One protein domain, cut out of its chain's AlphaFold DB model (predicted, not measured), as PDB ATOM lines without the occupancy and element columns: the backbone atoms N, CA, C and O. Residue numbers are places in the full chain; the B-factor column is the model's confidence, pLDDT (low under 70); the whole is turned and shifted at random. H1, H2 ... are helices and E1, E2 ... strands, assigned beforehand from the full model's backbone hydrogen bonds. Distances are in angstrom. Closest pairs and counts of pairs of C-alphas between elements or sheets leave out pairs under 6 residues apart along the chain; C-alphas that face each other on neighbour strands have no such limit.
ATOM      1  N   ASP A  22      15.652 -39.404   0.143       91.56
ATOM      2  CA  ASP A  22      14.515 -38.502   0.030       91.56
ATOM      3  C   ASP A  22      14.488 -37.574   1.251       91.56
ATOM      4  O   ASP A  22      14.197 -37.987   2.371       91.56
ATOM      5  N   HIS A  23      14.774 -36.291   1.028       88.31
ATOM      6  CA  HIS A  23      14.814 -35.276   2.082       88.31
ATOM      7  C   HIS A  23      13.457 -35.016   2.754       88.31
ATOM      8  O   HIS A  23      13.410 -34.374   3.802       88.31
ATOM      9  N   THR A  24      12.356 -35.489   2.169       92.31
ATOM     10  CA  THR A  24      11.005 -35.332   2.722       92.31
ATOM     11  C   THR A  24      10.574 -36.505   3.598       92.31
ATOM     12  O   THR A  24       9.591 -36.380   4.324       92.31
ATOM     13  N   GLN A  25      11.307 -37.625   3.567       93.00
ATOM     14  CA  GLN A  25      10.930 -38.864   4.245       93.00
ATOM     15  C   GLN A  25      12.060 -39.389   5.135       93.00
ATOM     16  O   GLN A  25      13.029 -40.000   4.681       93.00
ATOM     17  N   HIS A  26      11.885 -39.192   6.437       95.62
ATOM     18  CA  HIS A  26      12.702 -39.782   7.489       95.62
ATOM     19  C   HIS A  26      11.804 -40.177   8.663       95.62
ATOM     20  O   HIS A  26      10.722 -39.617   8.843       95.62
ATOM     21  N   MET A  27      12.241 -41.153   9.450       96.81
ATOM     22  CA  MET A  27      11.506 -41.625  10.620       96.81
ATOM     23  C   MET A  27      12.459 -41.774  11.798       96.81
ATOM     24  O   MET A  27      13.388 -42.577  11.749       96.81
ATOM     25  N   HIS A  28      12.201 -41.017  12.859       97.12
ATOM     26  CA  HIS A  28      12.854 -41.220  14.145       97.12
ATOM     27  C   HIS A  28      12.205 -42.405  14.858       97.12
ATOM     28  O   HIS A  28      10.980 -42.533  14.876       97.12
ATOM     29  N   VAL A  29      13.032 -43.271  15.428       97.88
ATOM     30  CA  VAL A  29      12.620 -44.425  16.229       97.88
ATOM     31  C   VAL A  29      13.420 -44.436  17.519       97.88
ATOM     32  O   VAL A  29      14.570 -43.999  17.525       97.88
ATOM     33  N   GLY A  30      12.825 -44.943  18.597       96.94
ATOM     34  CA  GLY A  30      13.441 -44.867  19.916       96.94
ATOM     35  C   GLY A  30      13.212 -46.090  20.794       96.94
ATOM     36  O   GLY A  30      12.250 -46.843  20.626       96.94
ATOM     37  N   TYR A  31      14.120 -46.274  21.747       96.69
ATOM     38  CA  TYR A  31      14.038 -47.231  22.843       96.69
ATOM     39  C   TYR A  31      14.113 -46.468  24.168       96.69
ATOM     40  O   TYR A  31      15.165 -45.936  24.518       96.69
ATOM     41  N   TYR A  32      12.993 -46.450  24.899       95.06
ATOM     42  CA  TYR A  32      12.797 -45.608  26.090       95.06
ATOM     43  C   TYR A  32      12.556 -46.409  27.385       95.06
ATOM     44  O   TYR A  32      11.937 -45.934  28.341       95.06
ATOM     45  N   GLU A  33      12.952 -47.681  27.415       92.81
ATOM     46  CA  GLU A  33      12.675 -48.560  28.552       92.81
ATOM     47  C   GLU A  33      13.811 -48.528  29.584       92.81
ATOM     48  O   GLU A  33      14.977 -48.305  29.268       92.81
ATOM     49  N   LYS A  34      13.481 -48.822  30.850       88.31
ATOM     50  CA  LYS A  34      14.456 -48.993  31.949       88.31
ATOM     51  C   LYS A  34      15.374 -47.778  32.172       88.31
ATOM     52  O   LYS A  34      16.492 -47.935  32.657       88.31
ATOM     53  N   GLY A  35      14.881 -46.576  31.864       88.88
ATOM     54  CA  GLY A  35      15.629 -45.323  32.012       88.88
ATOM     55  C   GLY A  35      16.698 -45.104  30.940       88.88
ATOM     56  O   GLY A  35      17.559 -44.249  31.119       88.88
ATOM     57  N   ILE A  36      16.661 -45.890  29.866       92.19
ATOM     58  CA  ILE A  36      17.504 -45.730  28.685       92.19
ATOM     59  C   ILE A  36      16.740 -44.884  27.673       92.19
ATOM     60  O   ILE A  36      15.528 -45.028  27.561       92.19
ATOM     61  N   ASP A  37      17.456 -44.018  26.965       95.56
ATOM     62  CA  ASP A  37      16.922 -43.145  25.925       95.56
ATOM     63  C   ASP A  37      17.862 -43.213  24.714       95.56
ATOM     64  O   ASP A  37      18.876 -42.517  24.656       95.56
ATOM     65  N   PHE A  38      17.587 -44.155  23.811       97.06
ATOM     66  CA  PHE A  38      18.309 -44.297  22.548       97.06
ATOM     67  C   PHE A  38      17.374 -43.999  21.389       97.06
ATOM     68  O   PHE A  38      16.327 -44.631  21.271       97.06
ATOM     69  N   GLU A  39      17.803 -43.126  20.489       97.25
ATOM     70  CA  GLU A  39      17.112 -42.792  19.253       97.25
ATOM     71  C   GLU A  39      17.997 -43.099  18.048       97.25
ATOM     72  O   GLU A  39      19.228 -43.095  18.104       97.25
ATOM     73  N   ALA A  40      17.341 -43.394  16.936       97.50
ATOM     74  CA  ALA A  40      17.969 -43.624  15.650       97.50
ATOM     75  C   ALA A  40      17.062 -43.087  14.544       97.50
ATOM     76  O   ALA A  40      15.851 -42.930  14.731       97.50
ATOM     77  N   THR A  41      17.641 -42.812  13.378       97.69
ATOM     78  CA  THR A  41      16.900 -42.214  12.264       97.69
ATOM     79  C   THR A  41      16.938 -43.123  11.049       97.69
ATOM     80  O   THR A  41      18.004 -43.453  10.532       97.69
ATOM     81  N   PHE A  42      15.761 -43.504  10.563       97.94
ATOM     82  CA  PHE A  42      15.604 -44.102   9.249       97.94
ATOM     83  C   PHE A  42      15.539 -43.020   8.174       97.94
ATOM     84  O   PHE A  42      14.707 -42.116   8.249       97.94
ATOM     85  N   LEU A  43      16.361 -43.157   7.136       96.19
ATOM     86  CA  LEU A  43      16.339 -42.324   5.934       96.19
ATOM     87  C   LEU A  43      15.817 -43.139   4.744       96.19
ATOM     88  O   LEU A  43      16.298 -44.248   4.487       96.19
ATOM     89  N   LYS A  44      14.824 -42.606   4.019       96.06
ATOM     90  CA  LYS A  44      14.255 -43.249   2.824       96.06
ATOM     91  C   LYS A  44      15.194 -43.078   1.642       96.06
ATOM     92  O   LYS A  44      15.554 -41.954   1.303       96.06
ATOM     93  N   VAL A  45      15.560 -44.163   0.964       94.38
ATOM     94  CA  VAL A  45      16.312 -44.080  -0.296       94.38
ATOM     95  C   VAL A  45      15.397 -43.540  -1.396       94.38
ATOM     96  O   VAL A  45      14.307 -44.062  -1.631       94.38
ATOM     97  N   ALA A  46      15.844 -42.494  -2.089       93.75
ATOM     98  CA  ALA A  46      15.074 -41.832  -3.130       93.75
ATOM     99  C   ALA A  46      14.734 -42.805  -4.272       93.75
ATOM    100  O   ALA A  46      15.611 -43.456  -4.844       93.75
ATOM    101  N   GLY A  47      13.445 -42.894  -4.607       93.19
ATOM    102  CA  GLY A  47      12.947 -43.752  -5.687       93.19
ATOM    103  C   GLY A  47      13.020 -45.257  -5.408       93.19
ATOM    104  O   GLY A  47      12.854 -46.038  -6.342       93.19
ATOM    105  N   GLN A  48      13.275 -45.679  -4.164       93.19
ATOM    106  CA  GLN A  48      13.329 -47.091  -3.786       93.19
ATOM    107  C   GLN A  48      12.468 -47.370  -2.559       93.19
ATOM    108  O   GLN A  48      12.451 -46.600  -1.601       93.19
ATOM    109  N   GLU A  49      11.850 -48.550  -2.522       94.44
ATOM    110  CA  GLU A  49      11.257 -49.082  -1.297       94.44
ATOM    111  C   GLU A  49      12.343 -49.620  -0.361       94.44
ATOM    112  O   GLU A  49      12.451 -50.820  -0.128       94.44
ATOM    113  N   LYS A  50      13.212 -48.726   0.121       95.56
ATOM    114  CA  LYS A  50      14.346 -49.051   0.985       95.56
ATOM    115  C   LYS A  50      14.580 -47.954   2.019       95.56
ATOM    116  O   LYS A  50      14.584 -46.774   1.679       95.56
ATOM    117  N   TRP A  51      14.836 -48.354   3.256       97.25
ATOM    118  CA  TRP A  51      15.143 -47.473   4.377       97.25
ATOM    119  C   TRP A  51      16.469 -47.869   5.023       97.25
ATOM    120  O   TRP A  51      16.738 -49.055   5.210       97.25
ATOM    121  N   CYS A  52      17.278 -46.878   5.388       96.88
ATOM    122  CA  CYS A  52      18.574 -47.056   6.044       96.88
ATOM    123  C   CYS A  52      18.511 -46.495   7.467       96.88
ATOM    124  O   CYS A  52      18.168 -45.327   7.625       96.88
ATOM    125  N   LEU A  53      18.824 -47.307   8.479       97.75
ATOM    126  CA  LEU A  53      18.862 -46.893   9.882       97.75
ATOM    127  C   LEU A  53      20.252 -46.394  10.250       97.75
ATOM    128  O   LEU A  53      21.209 -47.169  10.215       97.75
ATOM    129  N   TYR A  54      20.327 -45.143  10.676       97.56
ATOM    130  CA  TYR A  54      21.540 -44.535  11.195       97.56
ATOM    131  C   TYR A  54      21.456 -44.324  12.705       97.56
ATOM    132  O   TYR A  54      20.407 -43.930  13.225       97.56
ATOM    133  N   PHE A  55      22.565 -44.588  13.394       97.19
ATOM    134  CA  PHE A  55      22.702 -44.436  14.839       97.19
ATOM    135  C   PHE A  55      23.944 -43.608  15.185       97.19
ATOM    136  O   PHE A  55      25.064 -43.940  14.796       97.19
ATOM    137  N   GLU A  56      23.753 -42.544  15.961       95.12
ATOM    138  CA  GLU A  56      24.822 -41.612  16.316       95.12
ATOM    139  C   GLU A  56      25.526 -42.042  17.614       95.12
ATOM    140  O   GLU A  56      25.286 -41.509  18.698       95.12
ATOM    141  N   GLN A  57      26.432 -43.020  17.518       93.06
ATOM    142  CA  GLN A  57      27.140 -43.578  18.684       93.06
ATOM    143  C   GLN A  57      27.886 -42.522  19.526       93.06
ATOM    144  O   GLN A  57      27.954 -42.638  20.750       93.06
ATOM    145  N   ASN A  58      28.402 -41.469  18.880       91.44
ATOM    146  CA  ASN A  58      29.169 -40.404  19.531       91.44
ATOM    147  C   ASN A  58      28.302 -39.539  20.449       91.44
ATOM    148  O   ASN A  58      28.751 -39.183  21.540       91.44
ATOM    149  N   PHE A  59      27.066 -39.236  20.039       92.94
ATOM    150  CA  PHE A  59      26.110 -38.496  20.865       92.94
ATOM    151  C   PHE A  59      25.832 -39.244  22.173       92.94
ATOM    152  O   PHE A  59      25.841 -38.654  23.254       92.94
ATOM    153  N   TYR A  60      25.694 -40.566  22.080       93.50
ATOM    154  CA  TYR A  60      25.451 -41.438  23.225       93.50
ATOM    155  C   TYR A  60      26.710 -41.873  23.986       93.50
ATOM    156  O   TYR A  60      26.593 -42.534  25.017       93.50
ATOM    157  N   GLN A  61      27.906 -41.518  23.508       94.19
ATOM    158  CA  GLN A  61      29.193 -41.923  24.091       94.19
ATOM    159  C   GLN A  61      29.334 -43.448  24.251       94.19
ATOM    160  O   GLN A  61      29.928 -43.937  25.215       94.19
ATOM    161  N   VAL A  62      28.781 -44.206  23.303       94.25
ATOM    162  CA  VAL A  62      28.869 -45.671  23.279       94.25
ATOM    163  C   VAL A  62      29.875 -46.133  22.237       94.25
ATOM    164  O   VAL A  62      30.139 -45.447  21.253       94.25
ATOM    165  N   VAL A  63      30.432 -47.321  22.454       93.19
ATOM    166  CA  VAL A  63      31.314 -47.982  21.491       93.19
ATOM    167  C   VAL A  63      30.545 -49.128  20.856       93.19
ATOM    168  O   VAL A  63      30.087 -50.030  21.562       93.19
ATOM    169  N   LEU A  64      30.406 -49.089  19.534       93.50
ATOM    170  CA  LEU A  64      29.863 -50.200  18.765       93.50
ATOM    171  C   LEU A  64      30.951 -51.255  18.521       93.50
ATOM    172  O   LEU A  64      32.124 -50.945  18.321       93.50
ATOM    173  N   HIS A  65      30.556 -52.522  18.568       92.31
ATOM    174  CA  HIS A  65      31.416 -53.682  18.348       92.31
ATOM    175  C   HIS A  65      31.355 -54.182  16.900       92.31
ATOM    176  O   HIS A  65      32.258 -54.900  16.465       92.31
ATOM    177  N   GLY A  66      30.278 -53.867  16.177       87.81
ATOM    178  CA  GLY A  66      30.143 -54.177  14.758       87.81
ATOM    179  C   GLY A  66      31.005 -53.279  13.866       87.81
ATOM    180  O   GLY A  66      31.327 -52.150  14.221       87.81
ATOM    181  N   ASP A  67      31.354 -53.798  12.689       91.00
ATOM    182  CA  ASP A  67      31.972 -53.015  11.617       91.00
ATOM    183  C   ASP A  67      30.857 -52.363  10.793       91.00
ATOM    184  O   ASP A  67      30.146 -53.040  10.040       91.00
ATOM    185  N   TYR A  68      30.644 -51.067  11.014       92.44
ATOM    186  CA  TYR A  68      29.582 -50.288  10.389       92.44
ATOM    187  C   TYR A  68      30.175 -49.225   9.468       92.44
ATOM    188  O   TYR A  68      31.180 -48.591   9.780       92.44
ATOM    189  N   SER A  69      29.510 -48.991   8.336       90.69
ATOM    190  CA  SER A  69      29.817 -47.830   7.505       90.69
ATOM    191  C   SER A  69      29.431 -46.560   8.258       90.69
ATOM    192  O   SER A  69      28.267 -46.387   8.619       90.69
ATOM    193  N   GLU A  70      30.402 -45.682   8.474       88.56
ATOM    194  CA  GLU A  70      30.199 -44.375   9.096       88.56
ATOM    195  C   GLU A  70      29.810 -43.328   8.052       88.56
ATOM    196  O   GLU A  70      30.402 -43.255   6.970       88.56
ATOM    197  N   ASP A  71      28.845 -42.490   8.408       88.38
ATOM    198  CA  ASP A  71      28.492 -41.266   7.707       88.38
ATOM    199  C   ASP A  71      28.736 -40.066   8.630       88.38
ATOM    200  O   ASP A  71      28.289 -40.047   9.776       88.38
ATOM    201  N   GLU A  72      29.435 -39.044   8.133       85.44
ATOM    202  CA  GLU A  72      29.811 -37.869   8.937       85.44
ATOM    203  C   GLU A  72      28.608 -37.053   9.432       85.44
ATOM    204  O   GLU A  72      28.743 -36.279  10.378       85.44
ATOM    205  N   THR A  73      27.448 -37.188   8.785       86.19
ATOM    206  CA  THR A  73      26.231 -36.436   9.113       86.19
ATOM    207  C   THR A  73      25.281 -37.247   9.986       86.19
ATOM    208  O   THR A  73      24.651 -36.683  10.875       86.19
ATOM    209  N   PHE A  74      25.144 -38.547   9.721       88.56
ATOM    210  CA  PHE A  74      24.107 -39.378  10.343       88.56
ATOM    211  C   PHE A  74      24.646 -40.422  11.333       88.56
ATOM    212  O   PHE A  74      23.865 -41.006  12.083       88.56
ATOM    213  N   GLY A  75      25.960 -40.652  11.373       92.62
ATOM    214  CA  GLY A  75      26.594 -41.674  12.204       92.62
ATOM    215  C   GLY A  75      26.677 -43.032  11.508       92.62
ATOM    216  O   GLY A  75      26.806 -43.121  10.287       92.62
ATOM    217  N   SER A  76      26.603 -44.114  12.279       95.44
ATOM    218  CA  SER A  76      26.839 -45.467  11.773       95.44
ATOM    219  C   SER A  76      25.583 -46.033  11.096       95.44
ATOM    220  O   SER A  76      24.490 -45.980  11.663       95.44
ATOM    221  N   LEU A  77      25.717 -46.626   9.905       96.06
ATOM    222  CA  LEU A  77      24.638 -47.357   9.225       96.06
ATOM    223  C   LEU A  77      24.471 -48.752   9.842       96.06
ATOM    224  O   LEU A  77      25.259 -49.656   9.565       96.06
ATOM    225  N   VAL A  78      23.425 -48.953  10.643       96.25
ATOM    226  CA  VAL A  78      23.280 -50.149  11.500       96.25
ATOM    227  C   VAL A  78      22.229 -51.154  11.031       96.25
ATOM    228  O   VAL A  78      22.227 -52.306  11.486       96.25
ATOM    229  N   ALA A  79      21.335 -50.745  10.126       96.00
ATOM    230  CA  ALA A  79      20.363 -51.626   9.484       96.00
ATOM    231  C   ALA A  79      19.869 -51.067   8.142       96.00
ATOM    232  O   ALA A  79      19.872 -49.861   7.907       96.00
ATOM    233  N   VAL A  80      19.383 -51.958   7.277       96.06
ATOM    234  CA  VAL A  80      18.702 -51.612   6.024       96.06
ATOM    235  C   VAL A  80      17.453 -52.477   5.904       96.06
ATOM    236  O   VAL A  80      17.519 -53.692   6.089       96.06
ATOM    237  N   ILE A  81      16.320 -51.861   5.584       94.81
ATOM    238  CA  ILE A  81      15.025 -52.529   5.409       94.81
ATOM    239  C   ILE A  81      14.541 -52.275   3.986       94.81
ATOM    240  O   ILE A  81      14.650 -51.157   3.489       94.81
ATOM    241  N   ASN A  82      13.994 -53.302   3.337       95.12
ATOM    242  CA  ASN A  82      13.304 -53.160   2.057       95.12
ATOM    243  C   ASN A  82      11.788 -53.268   2.280       95.12
ATOM    244  O   ASN A  82      11.346 -54.111   3.059       95.12
ATOM    245  N   GLY A  83      11.016 -52.457   1.565       92.81
ATOM    246  CA  GLY A  83       9.567 -52.344   1.685       92.81
ATOM    247  C   GLY A  83       9.113 -51.161   2.539       92.81
ATOM    248  O   GLY A  83       9.880 -50.238   2.839       92.81
ATOM    249  N   ASP A  84       7.840 -51.221   2.920       91.75
ATOM    250  CA  ASP A  84       7.206 -50.240   3.790       91.75
ATOM    251  C   ASP A  84       7.753 -50.338   5.216       91.75
ATOM    252  O   ASP A  84       7.918 -51.425   5.775       91.75
ATOM    253  N   LEU A  85       8.016 -49.178   5.813       95.06
ATOM    254  CA  LEU A  85       8.471 -49.058   7.191       95.06
ATOM    255  C   LEU A  85       7.324 -48.525   8.046       95.06
ATOM    256  O   LEU A  85       6.836 -47.419   7.813       95.06
ATOM    257  N   THR A  86       6.925 -49.293   9.059       96.81
ATOM    258  CA  THR A  86       6.086 -48.785  10.148       96.81
ATOM    259  C   THR A  86       6.949 -48.384  11.335       96.81
ATOM    260  O   THR A  86       8.077 -48.862  11.493       96.81
ATOM    261  N   TYR A  87       6.397 -47.536  12.200       96.69
ATOM    262  CA  TYR A  87       7.075 -47.114  13.419       96.69
ATOM    263  C   TYR A  87       7.409 -48.306  14.328       96.69
ATOM    264  O   TYR A  87       8.538 -48.434  14.797       96.69
ATOM    265  N   GLU A  88       6.474 -49.240  14.511       97.25
ATOM    266  CA  GLU A  88       6.660 -50.420  15.363       97.25
ATOM    267  C   GLU A  88       7.773 -51.334  14.839       97.25
ATOM    268  O   GLU A  88       8.590 -51.827  15.619       97.25
ATOM    269  N   LEU A  89       7.836 -51.533  13.517       97.12
ATOM    270  CA  LEU A  89       8.910 -52.296  12.887       97.12
ATOM    271  C   LEU A  89      10.258 -51.594  13.075       97.12
ATOM    272  O   LEU A  89      11.250 -52.244  13.403       97.12
ATOM    273  N   GLY A  90      10.294 -50.273  12.900       97.69
ATOM    274  CA  GLY A  90      11.506 -49.485  13.085       97.69
ATOM    275  C   GLY A  90      12.038 -49.547  14.521       97.69
ATOM    276  O   GLY A  90      13.223 -49.820  14.721       97.69
ATOM    277  N   CYS A  91      11.167 -49.403  15.523       97.94
ATOM    278  CA  CYS A  91      11.528 -49.566  16.934       97.94
ATOM    279  C   CYS A  91      12.009 -50.990  17.251       97.94
ATOM    280  O   CYS A  91      12.972 -51.164  17.999       97.94
ATOM    281  N   LEU A  92      11.392 -52.017  16.656       97.19
ATOM    282  CA  LEU A  92      11.843 -53.403  16.805       97.19
ATOM    283  C   LEU A  92      13.256 -53.605  16.237       97.19
ATOM    284  O   LEU A  92      14.086 -54.249  16.878       97.19
ATOM    285  N   VAL A  93      13.545 -53.046  15.059       97.94
ATOM    286  CA  VAL A  93      14.874 -53.126  14.431       97.94
ATOM    287  C   VAL A  93      15.923 -52.405  15.275       97.94
ATOM    288  O   VAL A  93      17.003 -52.960  15.497       97.94
ATOM    289  N   LEU A  94      15.600 -51.221  15.807       97.81
ATOM    290  CA  LEU A  94      16.469 -50.513  16.748       97.81
ATOM    291  C   LEU A  94      16.747 -51.371  17.990       97.81
ATOM    292  O   LEU A  94      17.907 -51.593  18.323       97.81
ATOM    293  N   LYS A  95      15.711 -51.928  18.634       97.44
ATOM    294  CA  LYS A  95      15.873 -52.807  19.808       97.44
ATOM    295  C   LYS A  95      16.817 -53.976  19.511       97.44
ATOM    296  O   LYS A  95      17.755 -54.213  20.265       97.44
ATOM    297  N   GLN A  96      16.623 -54.667  18.387       97.12
ATOM    298  CA  GLN A  96      17.479 -55.787  17.978       97.12
ATOM    299  C   GLN A  96      18.937 -55.370  17.743       97.12
ATOM    300  O   GLN A  96      19.857 -56.125  18.067       97.12
ATOM    301  N   PHE A  97      19.167 -54.180  17.181       97.38
ATOM    302  CA  PHE A  97      20.507 -53.605  17.064       97.38
ATOM    303  C   PHE A  97      21.128 -53.349  18.443       97.38
ATOM    304  O   PHE A  97      22.229 -53.830  18.706       97.38
ATOM    305  N   LEU A  98      20.410 -52.673  19.342       96.88
ATOM    306  CA  LEU A  98      20.902 -52.355  20.685       96.88
ATOM    307  C   LEU A  98      21.235 -53.625  21.490       96.88
ATOM    308  O   LEU A  98      22.235 -53.660  22.207       96.88
ATOM    309  N   GLU A  99      20.431 -54.686  21.359       96.19
ATOM    310  CA  GLU A  99      20.702 -55.994  21.974       96.19
ATOM    311  C   GLU A  99      21.965 -56.647  21.402       96.19
ATOM    312  O   GLU A  99      22.791 -57.171  22.155       96.19
ATOM    313  N   ARG A 100      22.135 -56.614  20.074       96.00
ATOM    314  CA  ARG A 100      23.311 -57.168  19.382       96.00
ATOM    315  C   ARG A 100      24.599 -56.480  19.829       96.00
ATOM    316  O   ARG A 100      25.597 -57.156  20.070       96.00
ATOM    317  N   GLU A 101      24.546 -55.164  19.990       95.94
ATOM    318  CA  GLU A 101      25.660 -54.333  20.458       95.94
ATOM    319  C   GLU A 101      25.842 -54.351  21.978       95.94
ATOM    320  O   GLU A 101      26.776 -53.740  22.497       95.94
ATOM    321  N   LYS A 102      24.986 -55.088  22.700       95.56
ATOM    322  CA  LYS A 102      24.988 -55.198  24.168       95.56
ATOM    323  C   LYS A 102      24.814 -53.849  24.875       95.56
ATOM    324  O   LYS A 102      25.229 -53.702  26.024       95.56
TER     325      LYS A 102
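AT A GLANCE: This is residues 22 to 102 of the 107 residues of the protein "DUF3986 family protein" of Bacillus sp. P16(2019) (UniProt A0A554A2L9). A strongly twisted sheet of four strands curls round one helix, H1, which packs on one face of the sheet and is met most by edge strand E1. Beyond the far end of E3, a long loop of residues 56 to 74 swings out before the chain comes back as E4. The printed part has 81 residues, with four named strands and then one named helix, E1 E2 E3 E4 H1, and the sheet has the order E1 - E2 - E3 - E4, all antiparallel. The class is mixed, helices and strands. The whole is compact, with a radius of gyration of the C-alphas of 12.2 A and spans of 35 by 26 by 19 A.

HOW THE PARTS SIT: E1, residues 22 to 31, is an edge strand and forms an antiparallel hairpin with E2, residues 38 to 45; N 29 and O 40 are 2.9 A apart, within hydrogen-bond range. E2 forms the next hairpin with E3, residues 50 to 55, where N 43 and O 52 are 2.9 A apart. E3 and E4, residues 75 to 82, are a hairpin too, with N 53 and O 79 at 2.8 A, and E4 is the other edge strand. These four make a meander, each strand the antiparallel neighbour of the one before. From edge to edge the strands' lines turn by 77 degrees. E1 and E4 are apart. H1, residues 87 to 100, is on the sheet, with 60 pairs of C-alphas within 10 A, and the two make two layers, a helix on one face of a sheet. Its closest C-alphas to E1 are those of Val 29 and Cys 91, 5.3 A apart; to E4, those of Val 78 and Phe 97, 7.1 A. E3 and H1 are near each other, with 8 pairs of C-alphas within 10 A. In H1 every O i to N i+4 pair is within hydrogen-bond range.

IN THESE COORDINATES: E1 begins at C-alpha 22, (14.515, -38.502, 0.030), is 24.4 A long and bends by 60 degrees at residue 25. E2 is 22.9 A long and E3 16.8 A. E4 begins at C-alpha 75, (26.594, -41.674, 12.204), is 20.3 A long and bends by 55 degrees at residue 78. H1 is 20.0 A long and ends at C-alpha 100, (23.311, -57.168, 19.382).

THE WHOLE: The two C-alphas farthest apart are those of Lys 34 and Gly 47, 38.0 A. The link from E3 to E4, 19 residues, is long; residues 70 to 71 in it pair antiparallel with residues 75 to 76 of E4. The printed part has no cut. Its mean pLDDT is 94.5, and no printed residue is under 70.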